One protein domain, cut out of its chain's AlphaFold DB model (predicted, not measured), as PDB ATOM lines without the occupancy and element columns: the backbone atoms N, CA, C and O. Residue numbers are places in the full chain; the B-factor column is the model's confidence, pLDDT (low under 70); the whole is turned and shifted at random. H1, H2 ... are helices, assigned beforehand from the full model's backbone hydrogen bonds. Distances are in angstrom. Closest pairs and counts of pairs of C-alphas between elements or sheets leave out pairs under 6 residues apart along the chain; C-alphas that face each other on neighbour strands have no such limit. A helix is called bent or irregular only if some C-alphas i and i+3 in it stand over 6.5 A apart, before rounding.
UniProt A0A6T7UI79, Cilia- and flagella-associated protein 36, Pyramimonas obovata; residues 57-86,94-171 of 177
ATOM      1  N   GLU A  57     235.595 252.374 163.025       89.06
ATOM      2  CA  GLU A  57     235.595 250.904 163.068       89.06
ATOM      3  C   GLU A  57     235.574 250.294 161.662       89.06
ATOM      4  O   GLU A  57     236.454 249.509 161.325       89.06
ATOM      5  N   GLU A  58     234.657 250.734 160.791       91.62
ATOM      6  CA  GLU A  58     234.559 250.238 159.410       91.62
ATOM      7  C   GLU A  58     235.852 250.482 158.616       91.62
ATOM      8  O   GLU A  58     236.232 249.673 157.767       91.62
ATOM      9  N   ILE A  59     236.532 251.606 158.866       92.88
ATOM     10  CA  ILE A  59     237.821 251.921 158.239       92.88
ATOM     11  C   ILE A  59     238.892 250.932 158.707       92.88
ATOM     12  O   ILE A  59     239.662 250.439 157.881       92.88
ATOM     13  N   LEU A  60     238.945 250.638 160.008       91.69
ATOM     14  CA  LEU A  60     239.907 249.698 160.579       91.69
ATOM     15  C   LEU A  60     239.645 248.266 160.121       91.69
ATOM     16  O   LEU A  60     240.595 247.596 159.730       91.69
ATOM     17  N   ASP A  61     238.389 247.822 160.090       92.31
ATOM     18  CA  ASP A  61     238.009 246.495 159.594       92.31
ATOM     19  C   ASP A  61     238.403 246.311 158.126       92.31
ATOM     20  O   ASP A  61     239.015 245.311 157.750       92.31
ATOM     21  N   LYS A  62     238.127 247.314 157.288       93.81
ATOM     22  CA  LYS A  62     238.532 247.317 155.876       93.81
ATOM     23  C   LYS A  62     240.051 247.303 155.713       93.81
ATOM     24  O   LYS A  62     240.585 246.523 154.925       93.81
ATOM     25  N   ALA A  63     240.760 248.142 156.468       93.38
ATOM     26  CA  ALA A  63     242.219 248.166 156.461       93.38
ATOM     27  C   ALA A  63     242.809 246.828 156.929       93.38
ATOM     28  O   ALA A  63     243.786 246.362 156.347       93.38
ATOM     29  N   ALA A  64     242.202 246.184 157.931       92.62
ATOM     30  CA  ALA A  64     242.569 244.850 158.385       92.62
ATOM     31  C   ALA A  64     242.386 243.821 157.269       92.62
ATOM     32  O   ALA A  64     243.318 243.092 156.950       92.62
ATOM     33  N   GLU A  65     241.210 243.787 156.643       94.38
ATOM     34  CA  GLU A  65     240.910 242.849 155.558       94.38
ATOM     35  C   GLU A  65     241.922 242.976 154.412       94.38
ATOM     36  O   GLU A  65     242.403 241.970 153.891       94.38
ATOM     37  N   TYR A  66     242.307 244.205 154.060       95.06
ATOM     38  CA  TYR A  66     243.342 244.442 153.059       95.06
ATOM     39  C   TYR A  66     244.737 244.010 153.524       95.06
ATOM     40  O   TYR A  66     245.434 243.320 152.780       95.06
ATOM     41  N   PHE A  67     245.132 244.381 154.745       93.94
ATOM     42  CA  PHE A  67     246.438 244.061 155.327       93.94
ATOM     43  C   PHE A  67     246.674 242.549 155.436       93.94
ATOM     44  O   PHE A  67     247.760 242.064 155.132       93.94
ATOM     45  N   TRP A  68     245.639 241.791 155.803       92.50
ATOM     46  CA  TRP A  68     245.669 240.326 155.852       92.50
ATOM     47  C   TRP A  68     245.369 239.668 154.495       92.50
ATOM     48  O   TRP A  68     245.394 238.442 154.373       92.50
ATOM     49  N   GLY A  69     245.073 240.461 153.467       95.25
ATOM     50  CA  GLY A  69     244.738 239.982 152.138       95.25
ATOM     51  C   GLY A  69     245.956 239.511 151.340       95.25
ATOM     52  O   GLY A  69     247.090 239.964 151.527       95.25
ATOM     53  N   GLU A  70     245.702 238.638 150.363       94.12
ATOM     54  CA  GLU A  70     246.739 238.119 149.460       94.12
ATOM     55  C   GLU A  70     247.382 239.231 148.621       94.12
ATOM     56  O   GLU A  70     248.571 239.183 148.332       94.12
ATOM     57  N   THR A  71     246.628 240.272 148.254       91.81
ATOM     58  CA  THR A  71     247.161 241.387 147.448       91.81
ATOM     59  C   THR A  71     248.270 242.141 148.180       91.81
ATOM     60  O   THR A  71     249.275 242.500 147.567       91.81
ATOM     61  N   PHE A  72     248.096 242.386 149.480       93.06
ATOM     62  CA  PHE A  72     249.115 243.028 150.303       93.06
ATOM     63  C   PHE A  72     250.279 242.061 150.532       93.06
ATOM     64  O   PHE A  72     251.407 242.351 150.139       93.06
ATOM     65  N   SER A  73     249.981 240.868 151.053       92.88
ATOM     66  CA  SER A  73     250.985 239.852 151.383       92.88
ATOM     67  C   SER A  73     251.893 239.498 150.199       92.88
ATOM     68  O   SER A  73     253.112 239.492 150.350       92.88
ATOM     69  N   ASN A  74     251.337 239.296 148.999       93.88
ATOM     70  CA  ASN A  74     252.112 238.921 147.812       93.88
ATOM     71  C   ASN A  74     253.078 240.026 147.360       93.88
ATOM     72  O   ASN A  74     254.195 239.727 146.947       93.88
ATOM     73  N   GLN A  75     252.679 241.302 147.444       93.94
ATOM     74  CA  GLN A  75     253.566 242.418 147.082       93.94
ATOM     75  C   GLN A  75     254.769 242.503 148.028       93.94
ATOM     76  O   GLN A  75     255.894 242.747 147.590       93.94
ATOM     77  N   PHE A  76     254.535 242.271 149.319       92.94
ATOM     78  CA  PHE A  76     255.582 242.261 150.333       92.94
ATOM     79  C   PHE A  76     256.488 241.042 150.194       92.94
ATOM     80  O   PHE A  76     257.706 241.189 150.194       92.94
ATOM     81  N   GLU A  77     255.920 239.849 150.025       93.00
ATOM     82  CA  GLU A  77     256.690 238.620 149.829       93.00
ATOM     83  C   GLU A  77     257.575 238.702 148.578       93.00
ATOM     84  O   GLU A  77     258.756 238.353 148.638       93.00
ATOM     85  N   GLU A  78     257.048 239.218 147.464       94.75
ATOM     86  CA  GLU A  78     257.820 239.418 146.236       94.75
ATOM     87  C   GLU A  78     258.978 240.399 146.465       94.75
ATOM     88  O   GLU A  78     260.121 240.113 146.095       94.75
ATOM     89  N   PHE A  79     258.714 241.536 147.120       95.31
ATOM     90  CA  PHE A  79     259.751 242.508 147.464       95.31
ATOM     91  C   PHE A  79     260.846 241.883 148.338       95.31
ATOM     92  O   PHE A  79     262.033 241.975 148.010       95.31
ATOM     93  N   MET A  80     260.452 241.209 149.420       93.25
ATOM     94  CA  MET A  80     261.379 240.601 150.373       93.25
ATOM     95  C   MET A  80     262.200 239.490 149.712       93.25
ATOM     96  O   MET A  80     263.424 239.489 149.818       93.25
ATOM     97  N   THR A  81     261.575 238.611 148.925       93.19
ATOM     98  CA  THR A  81     262.257 237.523 148.195       93.19
ATOM     99  C   THR A  81     263.297 238.037 147.197       93.19
ATOM    100  O   THR A  81     264.342 237.408 146.989       93.19
ATOM    101  N   ASN A  82     263.031 239.186 146.572       93.75
ATOM    102  CA  ASN A  82     263.939 239.819 145.617       93.75
ATOM    103  C   ASN A  82     265.124 240.529 146.285       93.75
ATOM    104  O   ASN A  82     266.143 240.756 145.634       93.75
ATOM    105  N   LYS A  83     264.989 240.914 147.558       93.31
ATOM    106  CA  LYS A  83     265.974 241.728 148.282       93.31
ATOM    107  C   LYS A  83     266.681 240.961 149.408       93.31
ATOM    108  O   LYS A  83     267.692 241.446 149.905       93.31
ATOM    109  N   CYS A  84     266.208 239.776 149.804       92.06
ATOM    110  CA  CYS A  84     266.737 239.019 150.946       92.06
ATOM    111  C   CYS A  84     268.160 238.473 150.748       92.06
ATOM    112  O   CYS A  84     268.828 238.159 151.729       92.06
ATOM    113  N   ASP A  85     268.672 238.409 149.511       88.94
ATOM    114  CA  ASP A  85     270.001 237.848 149.218       88.94
ATOM    115  C   ASP A  85     271.147 238.592 149.918       88.94
ATOM    116  O   ASP A  85     272.159 237.983 150.266       88.94
ATOM    117  N   VAL A  86     270.998 239.904 150.135       89.56
ATOM    118  CA  VAL A  86     272.033 240.720 150.790       89.56
ATOM    119  C   VAL A  86     272.017 240.588 152.312       89.56
ATOM    120  O   VAL A  86     272.990 240.975 152.961       89.56
ATOM    121  N   LYS A  94     274.589 246.382 157.583       81.06
ATOM    122  CA  LYS A  94     275.090 247.063 156.385       81.06
ATOM    123  C   LYS A  94     274.238 248.301 156.112       81.06
ATOM    124  O   LYS A  94     273.023 248.266 156.285       81.06
ATOM    125  N   LEU A  95     274.855 249.371 155.602       84.75
ATOM    126  CA  LEU A  95     274.134 250.582 155.165       84.75
ATOM    127  C   LEU A  95     273.035 250.266 154.133       84.75
ATOM    128  O   LEU A  95     272.019 250.954 154.062       84.75
ATOM    129  N   GLU A  96     273.225 249.196 153.360       87.56
ATOM    130  CA  GLU A  96     272.259 248.689 152.385       87.56
ATOM    131  C   GLU A  96     270.951 248.212 153.040       87.56
ATOM    132  O   GLU A  96     269.895 248.352 152.429       87.56
ATOM    133  N   TYR A  97     270.973 247.725 154.288       90.31
ATOM    134  CA  TYR A  97     269.763 247.265 154.985       90.31
ATOM    135  C   TYR A  97     268.806 248.421 155.252       90.31
ATOM    136  O   TYR A  97     267.606 248.292 155.030       90.31
ATOM    137  N   THR A  98     269.338 249.578 155.654       90.38
ATOM    138  CA  THR A  98     268.536 250.787 155.858       90.38
ATOM    139  C   THR A  98     267.946 251.299 154.546       90.38
ATOM    140  O   THR A  98     266.801 251.737 154.533       90.38
ATOM    141  N   ALA A  99     268.688 251.222 153.437       92.69
ATOM    142  CA  ALA A  99     268.174 251.628 152.129       92.69
ATOM    143  C   ALA A  99     267.014 250.729 151.669       92.69
ATOM    144  O   ALA A  99     265.976 251.229 151.249       92.69
ATOM    145  N   ILE A 100     267.154 249.409 151.821       95.00
ATOM    146  CA  ILE A 100     266.091 248.457 151.468       95.00
ATOM    147  C   ILE A 100     264.893 248.610 152.411       95.00
ATOM    148  O   ILE A 100     263.752 248.510 151.970       95.00
ATOM    149  N   TYR A 101     265.127 248.894 153.692       94.81
ATOM    150  CA  TYR A 101     264.047 249.187 154.629       94.81
ATOM    151  C   TYR A 101     263.274 250.458 154.252       94.81
ATOM    152  O   TYR A 101     262.055 250.475 154.352       94.81
ATOM    153  N   GLN A 102     263.939 251.504 153.757       94.62
ATOM    154  CA  GLN A 102     263.239 252.687 153.242       94.62
ATOM    155  C   GLN A 102     262.348 252.331 152.046       94.62
ATOM    156  O   GLN A 102     261.178 252.700 152.040       94.62
ATOM    157  N   GLU A 103     262.856 251.536 151.096       95.69
ATOM    158  CA  GLU A 103     262.044 251.025 149.978       95.69
ATOM    159  C   GLU A 103     260.843 250.192 150.479       95.69
ATOM    160  O   GLU A 103     259.745 250.284 149.929       95.69
ATOM    161  N   TYR A 104     261.033 249.398 151.539       95.56
ATOM    162  CA  TYR A 104     259.969 248.632 152.195       95.56
ATOM    163  C   TYR A 104     258.907 249.546 152.828       95.56
ATOM    164  O   TYR A 104     257.711 249.317 152.651       95.56
ATOM    165  N   GLN A 105     259.324 250.610 153.520       94.75
ATOM    166  CA  GLN A 105     258.408 251.594 154.100       94.75
ATOM    167  C   GLN A 105     257.618 252.341 153.019       94.75
ATOM    168  O   GLN A 105     256.413 252.533 153.169       94.75
ATOM    169  N   GLU A 106     258.257 252.711 151.908       95.00
ATOM    170  CA  GLU A 106     257.576 253.321 150.760       95.00
ATOM    171  C   GLU A 106     256.559 252.364 150.122       95.00
ATOM    172  O   GLU A 106     255.466 252.787 149.738       95.00
ATOM    173  N   LEU A 107     256.884 251.069 150.028       95.25
ATOM    174  CA  LEU A 107     255.946 250.049 149.560       95.25
ATOM    175  C   LEU A 107     254.736 249.939 150.497       95.25
ATOM    176  O   LEU A 107     253.601 249.901 150.020       95.25
ATOM    177  N   PHE A 108     254.968 249.929 151.811       92.88
ATOM    178  CA  PHE A 108     253.905 249.897 152.810       92.88
ATOM    179  C   PHE A 108     252.987 251.107 152.717       92.88
ATOM    180  O   PHE A 108     251.771 250.937 152.602       92.88
ATOM    181  N   ASP A 109     253.559 252.310 152.705       92.19
ATOM    182  CA  ASP A 109     252.798 253.552 152.599       92.19
ATOM    183  C   ASP A 109     251.971 253.576 151.311       92.19
ATOM    184  O   ASP A 109     250.763 253.791 151.349       92.19
ATOM    185  N   LYS A 110     252.577 253.225 150.172       93.94
ATOM    186  CA  LYS A 110     251.880 253.171 148.884       93.94
ATOM    187  C   LYS A 110     250.726 252.166 148.885       93.94
ATOM    188  O   LYS A 110     249.660 252.464 148.347       93.94
ATOM    189  N   CYS A 111     250.931 250.977 149.449       94.00
ATOM    190  CA  CYS A 111     249.901 249.944 149.531       94.00
ATOM    191  C   CYS A 111     248.734 250.385 150.416       94.00
ATOM    192  O   CYS A 111     247.583 250.238 150.005       94.00
ATOM    193  N   MET A 112     249.021 250.925 151.603       92.50
ATOM    194  CA  MET A 112     247.995 251.366 152.546       92.50
ATOM    195  C   MET A 112     247.272 252.610 152.039       92.50
ATOM    196  O   MET A 112     246.050 252.597 151.935       92.50
ATOM    197  N   THR A 113     248.004 253.653 151.647       92.31
ATOM    198  CA  THR A 113     247.431 254.887 151.101       92.31
ATOM    199  C   THR A 113     246.609 254.598 149.848       92.31
ATOM    200  O   THR A 113     245.458 255.016 149.779       92.31
ATOM    201  N   GLY A 114     247.121 253.793 148.909       93.75
ATOM    202  CA  GLY A 114     246.382 253.432 147.697       93.75
ATOM    203  C   GLY A 114     245.088 252.658 147.977       93.75
ATOM    204  O   GLY A 114     244.072 252.887 147.315       93.75
ATOM    205  N   TYR A 115     245.084 251.773 148.980       94.75
ATOM    206  CA  TYR A 115     243.859 251.104 149.419       94.75
ATOM    207  C   TYR A 115     242.880 252.079 150.085       94.75
ATOM    208  O   TYR A 115     241.700 252.099 149.732       94.75
ATOM    209  N   LEU A 116     243.356 252.920 151.003       93.69
ATOM    210  CA  LEU A 116     242.532 253.900 151.715       93.69
ATOM    211  C   LEU A 116     241.881 254.895 150.742       93.69
ATOM    212  O   LEU A 116     240.677 255.141 150.822       93.69
ATOM    213  N   GLU A 117     242.625 255.382 149.749       93.44
ATOM    214  CA  GLU A 117     242.094 256.247 148.692       93.44
ATOM    215  C   GLU A 117     240.981 255.555 147.889       93.44
ATOM    216  O   GLU A 117     239.983 256.189 147.541       93.44
ATOM    217  N   SER A 118     241.091 254.241 147.656       93.75
ATOM    218  CA  SER A 118     240.060 253.465 146.950       93.75
ATOM    219  C   SER A 118     238.718 253.421 147.695       93.75
ATOM    220  O   SER A 118     237.660 253.358 147.064       93.75
ATOM    221  N   ILE A 119     238.750 253.526 149.028       92.69
ATOM    222  CA  ILE A 119     237.565 253.608 149.894       92.69
ATOM    223  C   ILE A 119     237.236 255.051 150.319       92.69
ATOM    224  O   ILE A 119     236.402 255.251 151.195       92.69
ATOM    225  N   ASN A 120     237.823 256.060 149.655       92.19
ATOM    226  CA  ASN A 120     237.650 257.495 149.931       92.19
ATOM    227  C   ASN A 120     238.083 257.918 151.349       92.19
ATOM    228  O   ASN A 120     237.506 258.828 151.944       92.19
ATOM    229  N   VAL A 121     239.120 257.278 151.889       92.94
ATOM    230  CA  VAL A 121     239.729 257.617 153.180       92.94
ATOM    231  C   VAL A 121     241.129 258.177 152.939       92.94
ATOM    232  O   VAL A 121     241.948 257.575 152.257       92.94
ATOM    233  N   SER A 122     241.430 259.340 153.513       90.94
ATOM    234  CA  SER A 122     242.790 259.895 153.499       90.94
ATOM    235  C   SER A 122     243.699 259.152 154.483       90.94
ATOM    236  O   SER A 122     243.256 258.847 155.595       90.94
ATOM    237  N   GLY A 123     244.984 258.991 154.153       89.44
ATOM    238  CA  GLY A 123     245.988 258.437 155.073       89.44
ATOM    239  C   GLY A 123     246.064 259.175 156.419       89.44
ATOM    240  O   GLY A 123     246.151 258.536 157.463       89.44
ATOM    241  N   GLU A 124     245.915 260.505 156.427       90.44
ATOM    242  CA  GLU A 124     245.896 261.317 157.658       90.44
ATOM    243  C   GLU A 124     244.753 260.920 158.607       90.44
ATOM    244  O   GLU A 124     244.954 260.788 159.815       90.44
ATOM    245  N   ARG A 125     243.555 260.674 158.058       91.44
ATOM    246  CA  ARG A 125     242.394 260.199 158.826       91.44
ATOM    247  C   ARG A 125     242.650 258.814 159.414       91.44
ATOM    248  O   ARG A 125     242.389 258.612 160.595       91.44
ATOM    249  N   PHE A 126     243.177 257.885 158.619       92.75
ATOM    250  CA  PHE A 126     243.528 256.548 159.102       92.75
ATOM    251  C   PHE A 126     244.557 256.612 160.237       92.75
ATOM    252  O   PHE A 126     244.362 256.007 161.288       92.75
ATOM    253  N   TYR A 127     245.596 257.428 160.073       91.44
ATOM    254  CA  TYR A 127     246.615 257.630 161.096       91.44
ATOM    255  C   TYR A 127     246.035 258.192 162.404       91.44
ATOM    256  O   TYR A 127     246.350 257.689 163.484       91.44
ATOM    257  N   ALA A 128     245.141 259.184 162.323       92.12
ATOM    258  CA  ALA A 128     244.452 259.728 163.492       92.12
ATOM    259  C   ALA A 128     243.607 258.666 164.219       92.12
ATOM    260  O   ALA A 128     243.607 258.617 165.451       92.12
ATOM    261  N   ILE A 129     242.936 257.781 163.470       91.94
ATOM    262  CA  ILE A 129     242.173 256.657 164.028       91.94
ATOM    263  C   ILE A 129     243.113 255.682 164.752       91.94
ATOM    264  O   ILE A 129     242.877 255.362 165.917       91.94
ATOM    265  N   CYS A 130     244.216 255.266 164.122       91.88
ATOM    266  CA  CYS A 130     245.203 254.383 164.749       91.88
ATOM    267  C   CYS A 130     245.769 254.980 166.047       91.88
ATOM    268  O   CYS A 130     245.875 254.278 167.053       91.88
ATOM    269  N   GLN A 131     246.098 256.276 166.059       90.94
ATOM    270  CA  GLN A 131     246.558 256.957 167.272       90.94
ATOM    271  C   GLN A 131     245.494 256.983 168.371       90.94
ATOM    272  O   GLN A 131     245.817 256.764 169.538       90.94
ATOM    273  N   LYS A 132     244.234 257.256 168.022       91.00
ATOM    274  CA  LYS A 132     243.118 257.259 168.974       91.00
ATOM    275  C   LYS A 132     242.949 255.883 169.621       91.00
ATOM    276  O   LYS A 132     242.874 255.809 170.841       91.00
ATOM    277  N   VAL A 133     242.979 254.815 168.823       90.50
ATOM    278  CA  VAL A 133     242.890 253.427 169.307       90.50
ATOM    279  C   VAL A 133     244.059 253.086 170.231       90.50
ATOM    280  O   VAL A 133     243.840 252.580 171.328       90.50
ATOM    281  N   MET A 134     245.299 253.408 169.845       88.94
ATOM    282  CA  MET A 134     246.479 253.111 170.670       88.94
ATOM    283  C   MET A 134     246.493 253.853 172.013       88.94
ATOM    284  O   MET A 134     247.036 253.340 172.986       88.94
ATOM    285  N   ASN A 135     245.907 255.052 172.075       89.00
ATOM    286  CA  ASN A 135     245.810 255.840 173.306       89.00
ATOM    287  C   ASN A 135     244.526 255.562 174.110       89.00
ATOM    288  O   ASN A 135     244.378 256.097 175.209       89.00
ATOM    289  N   SER A 136     243.601 254.761 173.574       87.12
ATOM    290  CA  SER A 136     242.364 254.388 174.258       87.12
ATOM    291  C   SER A 136     242.666 253.499 175.468       87.12
ATOM    292  O   SER A 136     243.488 252.580 175.406       87.12
ATOM    293  N   THR A 137     241.987 253.754 176.584       84.31
ATOM    294  CA  THR A 137     242.050 252.906 177.787       84.31
ATOM    295  C   THR A 137     240.887 251.924 177.871       84.31
ATOM    296  O   THR A 137     240.818 251.162 178.831       84.31
ATOM    297  N   ASP A 138     239.982 251.939 176.893       84.25
ATOM    298  CA  ASP A 138     238.804 251.082 176.878       84.25
ATOM    299  C   ASP A 138     239.189 249.627 176.571       84.25
ATOM    300  O   ASP A 138     239.992 249.356 175.673       84.25
ATOM    301  N   GLU A 139     238.638 248.687 177.344       75.69
ATOM    302  CA  GLU A 139     238.891 247.244 177.194       75.69
ATOM    303  C   GLU A 139     238.179 246.654 175.963       75.69
ATOM    304  O   GLU A 139     238.588 245.621 175.435       75.69
ATOM    305  N   GLU A 140     237.124 247.311 175.473       73.25
ATOM    306  CA  GLU A 140     236.393 246.891 174.268       73.25
ATOM    307  C   GLU A 140     237.247 247.051 172.995       73.25
ATOM    308  O   GLU A 140     237.065 246.315 172.026       73.25
ATOM    309  N   ASP A 141     238.259 247.923 173.037       81.12
ATOM    310  CA  ASP A 141     239.177 248.186 171.928       81.12
ATOM    311  C   ASP A 141     240.367 247.212 171.864       81.12
ATOM    312  O   ASP A 141     241.200 247.341 170.970       81.12
ATOM    313  N   GLU A 142     240.514 246.250 172.783       85.94
ATOM    314  CA  GLU A 142     241.735 245.427 172.878       85.94
ATOM    315  C   GLU A 142     242.054 244.653 171.587       85.94
ATOM    316  O   GLU A 142     243.215 244.571 171.174       85.94
ATOM    317  N   GLN A 143     241.037 244.136 170.892       85.06
ATOM    318  CA  GLN A 143     241.233 243.468 169.601       85.06
ATOM    319  C   GLN A 143     241.717 244.455 168.527       85.06
ATOM    320  O   GLN A 143     242.647 244.161 167.772       85.06
ATOM    321  N   THR A 144     241.123 245.644 168.492       87.06
ATOM    322  CA  THR A 144     241.455 246.723 167.558       87.06
ATOM    323  C   THR A 144     242.856 247.279 167.822       87.06
ATOM    324  O   THR A 144     243.639 247.474 166.893       87.06
ATOM    325  N   LYS A 145     243.230 247.454 169.093       90.56
ATOM    326  CA  LYS A 145     244.591 247.806 169.516       90.56
ATOM    327  C   LYS A 145     245.589 246.746 169.093       90.56
ATOM    328  O   LYS A 145     246.633 247.099 168.554       90.56
ATOM    329  N   SER A 146     245.272 245.466 169.294       91.19
ATOM    330  CA  SER A 146     246.145 244.376 168.860       91.19
ATOM    331  C   SER A 146     246.365 244.416 167.353       91.19
ATOM    332  O   SER A 146     247.497 244.246 166.915       91.19
ATOM    333  N   LEU A 147     245.321 244.676 166.562       91.19
ATOM    334  CA  LEU A 147     245.438 244.810 165.112       91.19
ATOM    335  C   LEU A 147     246.367 245.969 164.725       91.19
ATOM    336  O   LEU A 147     247.308 245.766 163.958       91.19
ATOM    337  N   VAL A 148     246.121 247.171 165.257       91.75
ATOM    338  CA  VAL A 148     246.950 248.355 164.969       91.75
ATOM    339  C   VAL A 148     248.394 248.103 165.399       91.75
ATOM    340  O   VAL A 148     249.322 248.386 164.645       91.75
ATOM    341  N   ASN A 149     248.595 247.488 166.565       93.31
ATOM    342  CA  ASN A 149     249.916 247.108 167.041       93.31
ATOM    343  C   ASN A 149     250.594 246.095 166.109       93.31
ATOM    344  O   ASN A 149     251.780 246.238 165.833       93.31
ATOM    345  N   THR A 150     249.868 245.109 165.575       93.44
ATOM    346  CA  THR A 150     250.409 244.179 164.575       93.44
ATOM    347  C   THR A 150     250.837 244.912 163.305       93.44
ATOM    348  O   THR A 150     251.931 244.649 162.816       93.44
ATOM    349  N   MET A 151     250.043 245.859 162.792       91.50
ATOM    350  CA  MET A 151     250.432 246.648 161.612       91.50
ATOM    351  C   MET A 151     251.708 247.462 161.866       91.50
ATOM    352  O   MET A 151     252.608 247.462 161.030       91.50
ATOM    353  N   VAL A 152     251.812 248.105 163.035       91.06
ATOM    354  CA  VAL A 152     253.017 248.845 163.451       91.06
ATOM    355  C   VAL A 152     254.215 247.907 163.595       91.06
ATOM    356  O   VAL A 152     255.298 248.231 163.129       91.06
ATOM    357  N   THR A 153     254.009 246.730 164.187       93.75
ATOM    358  CA  THR A 153     255.049 245.712 164.386       93.75
ATOM    359  C   THR A 153     255.571 245.184 163.051       93.75
ATOM    360  O   THR A 153     256.771 245.039 162.882       93.75
ATOM    361  N   VAL A 154     254.702 244.925 162.071       91.19
ATOM    362  CA  VAL A 154     255.133 244.487 160.731       91.19
ATOM    363  C   VAL A 154     255.914 245.583 160.003       91.19
ATOM    364  O   VAL A 154     256.836 245.280 159.255       91.19
ATOM    365  N   ALA A 155     255.586 246.849 160.256       90.56
ATOM    366  CA  ALA A 155     256.319 247.990 159.722       90.56
ATOM    367  C   ALA A 155     257.572 248.367 160.536       90.56
ATOM    368  O   ALA A 155     258.200 249.373 160.209       90.56
ATOM    369  N   ASP A 156     257.927 247.614 161.584       93.12
ATOM    370  CA  ASP A 156     259.093 247.874 162.429       93.12
ATOM    371  C   ASP A 156     260.393 247.337 161.807       93.12
ATOM    372  O   ASP A 156     260.413 246.303 161.130       93.12
ATOM    373  N   TYR A 157     261.506 248.033 162.057       92.38
ATOM    374  CA  TYR A 157     262.801 247.684 161.477       92.38
ATOM    375  C   TYR A 157     263.337 246.341 161.975       92.38
ATOM    376  O   TYR A 157     263.874 245.579 161.173       92.38
ATOM    377  N   ASP A 158     263.211 246.034 163.268       91.56
ATOM    378  CA  ASP A 158     263.746 244.793 163.832       91.56
ATOM    379  C   ASP A 158     262.983 243.579 163.293       91.56
ATOM    380  O   ASP A 158     263.592 242.575 162.911       91.56
ATOM    381  N   VAL A 159     261.657 243.699 163.183       93.25
ATOM    382  CA  VAL A 159     260.789 242.663 162.604       93.25
ATOM    383  C   VAL A 159     261.104 242.456 161.126       93.25
ATOM    384  O   VAL A 159     261.318 241.322 160.691       93.25
ATOM    385  N   PHE A 160     261.223 243.543 160.361       93.81
ATOM    386  CA  PHE A 160     261.661 243.496 158.969       93.81
ATOM    387  C   PHE A 160     263.027 242.808 158.824       93.81
ATOM    388  O   PHE A 160     263.194 241.905 158.004       93.81
ATOM    389  N   LEU A 161     264.014 243.206 159.631       92.19
ATOM    390  CA  LEU A 161     265.372 242.675 159.555       92.19
ATOM    391  C   LEU A 161     265.408 241.177 159.882       92.19
ATOM    392  O   LEU A 161     266.126 240.420 159.221       92.19
ATOM    393  N   GLN A 162     264.634 240.747 160.879       92.00
ATOM    394  CA  GLN A 162     264.497 239.344 161.253       92.00
ATOM    395  C   GLN A 162     263.943 238.507 160.094       92.00
ATOM    396  O   GLN A 162     264.538 237.483 159.747       92.00
ATOM    397  N   GLU A 163     262.852 238.953 159.470       92.88
ATOM    398  CA  GLU A 163     262.238 238.245 158.344       92.88
ATOM    399  C   GLU A 163     263.159 238.206 157.122       92.88
ATOM    400  O   GLU A 163     263.366 237.143 156.535       92.88
ATOM    401  N   MET A 164     263.813 239.319 156.784       93.88
ATOM    402  CA  MET A 164     264.749 239.365 155.659       93.88
ATOM    403  C   MET A 164     265.941 238.425 155.852       93.88
ATOM    404  O   MET A 164     266.348 237.741 154.909       93.88
ATOM    405  N   ARG A 165     266.486 238.339 157.073       92.12
ATOM    406  CA  ARG A 165     267.541 237.369 157.409       92.12
ATOM    407  C   ARG A 165     267.039 235.935 157.303       92.12
ATOM    408  O   ARG A 165     267.728 235.111 156.704       92.12
ATOM    409  N   ARG A 166     265.845 235.637 157.833       92.12
ATOM    410  CA  ARG A 166     265.217 234.310 157.733       92.12
ATOM    411  C   ARG A 166     265.085 233.882 156.272       92.12
ATOM    412  O   ARG A 166     265.619 232.840 155.900       92.12
ATOM    413  N   MET A 167     264.476 234.723 155.437       92.19
ATOM    414  CA  MET A 167     264.296 234.456 154.006       92.19
ATOM    415  C   MET A 167     265.631 234.324 153.266       92.19
ATOM    416  O   MET A 167     265.775 233.470 152.392       92.19
ATOM    417  N   GLY A 168     266.628 235.141 153.619       91.00
ATOM    418  CA  GLY A 168     267.971 235.053 153.050       91.00
ATOM    419  C   GLY A 168     268.648 233.712 153.352       91.00
ATOM    420  O   GLY A 168     269.201 233.090 152.445       91.00
ATOM    421  N   ARG A 169     268.570 233.234 154.604       89.75
ATOM    422  CA  ARG A 169     269.111 231.921 155.017       89.75
ATOM    423  C   ARG A 169     268.414 230.768 154.294       89.75
ATOM    424  O   ARG A 169     269.084 229.919 153.706       89.75
ATOM    425  N   GLU A 170     267.081 230.787 154.261       89.12
ATOM    426  CA  GLU A 170     266.264 229.773 153.577       89.12
ATOM    427  C   GLU A 170     266.612 229.677 152.086       89.12
ATOM    428  O   GLU A 170     266.813 228.586 151.553       89.12
ATOM    429  N   LYS A 171     266.761 230.823 151.410       87.06
ATOM    430  CA  LYS A 171     267.095 230.886 149.981       87.06
ATOM    431  C   LYS A 171     268.501 230.364 149.667       87.06
ATOM    432  O   LYS A 171     268.715 229.805 148.591       87.06
TER     433      LYS A 171
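AT A GLANCE: This is residues 57 to 86 and 94 to 171 of the 177 residues of the protein "Cilia- and flagella-associated protein 36" of Pyramimonas obovata (UniProt A0A6T7UI79). The long helix H3 runs along the length of the domain with H2 beside it, opposite ways, and the other helices are set mostly crosswise to one another: at one end H4 reaches from H3 to H5, with H1 between the later part of H3 and H5, and toward the other end H6 crosses H2 near its last residues. The printed part has 108 residues with six named helices, H1 to H6 in that order along the chain, and no named strand; the class is all helix. It is compact, with a radius of gyration of the C-alphas of 15.0 A and spans of 42 by 29 by 24 A.

IN THESE COORDINATES: H3, residues 95 to 118, is the longest helix, 35.2 A from C-alpha 95 at (274.134, 250.582, 155.165) to C-alpha 118 at (240.060, 253.465, 146.950). H2, residues 70 to 86, is 25.5 A long, and H1, residues 57 to 67, is 15.0 A long, beginning with C-alpha 57 at (235.595, 250.904, 163.068). H4, residues 123 to 135, is 18.4 A long. H5, residues 139 to 154, is 23.3 A long and has a kink of 27 degrees near residue 146. H6, residues 157 to 171, is 20.8 A long and ends with C-alpha 171 at (267.095, 230.886, 149.981). H2 and H5 are irregular: C-alphas 82 and 85 are 7.3 A apart, and C-alphas 140 and 143 are 7.5 A apart.

HOW THE PARTS SIT: H3 is the hub and touches four helices. With residues 100 to 111 alone it touches H2, at a shallow tilt of 11 degrees, opposite ways; their closest C-alphas, of Cys 111 and Phe 72, are 7.0 A apart. With residues 112 to 116 it touches H1, closest at the C-alphas of Leu 116 and Ala 63, 7.4 A, at a steep tilt of 50 degrees. H4 is about perpendicular to H3, at 77 degrees, and touches it with residues 123 to 126, closest at the C-alphas of Gly 123 and Thr 113, 5.5 A. With residues 130 to 134 H4 touches H5, at a steep tilt of 56 degrees; the closest C-alphas, of Met 134 and Lys 145, are 5.7 A apart. H5 and H1 only just touch, with 3 pairs of C-alphas within 8 A, the closest being those of Leu 147 and Ala 64, 7.3 A. H6 touches residues 80 to 86 of H2, closest at the C-alphas of Gly 168 and Cys 84, 4.7 A, and only just touches H3, with 3 pairs of C-alphas within 8 A, the closest those of Tyr 157 and Tyr 101, 7.1 A. H3 and H5 are apart, as are H4 and H6. In H1, H3, H4 and H6 every O i to N i+4 pair is within hydrogen-bond range; in H2 10 of 13 are, and in H5 10 of 12.

THE WHOLE: The two farthest C-alphas, of Asp 138 and Lys 171, are 44.0 A apart. Residues 87 to 93 are not printed, and C-alphas 86 and 94 are 9.0 A apart across this cut, which lies in the link from H2 to H3. The links printed whole, H1 to H2, H3 to H4, H4 to H5 and H5 to H6, are tight. The mean pLDDT of the printed part is 91.4, and no printed residue is under 70.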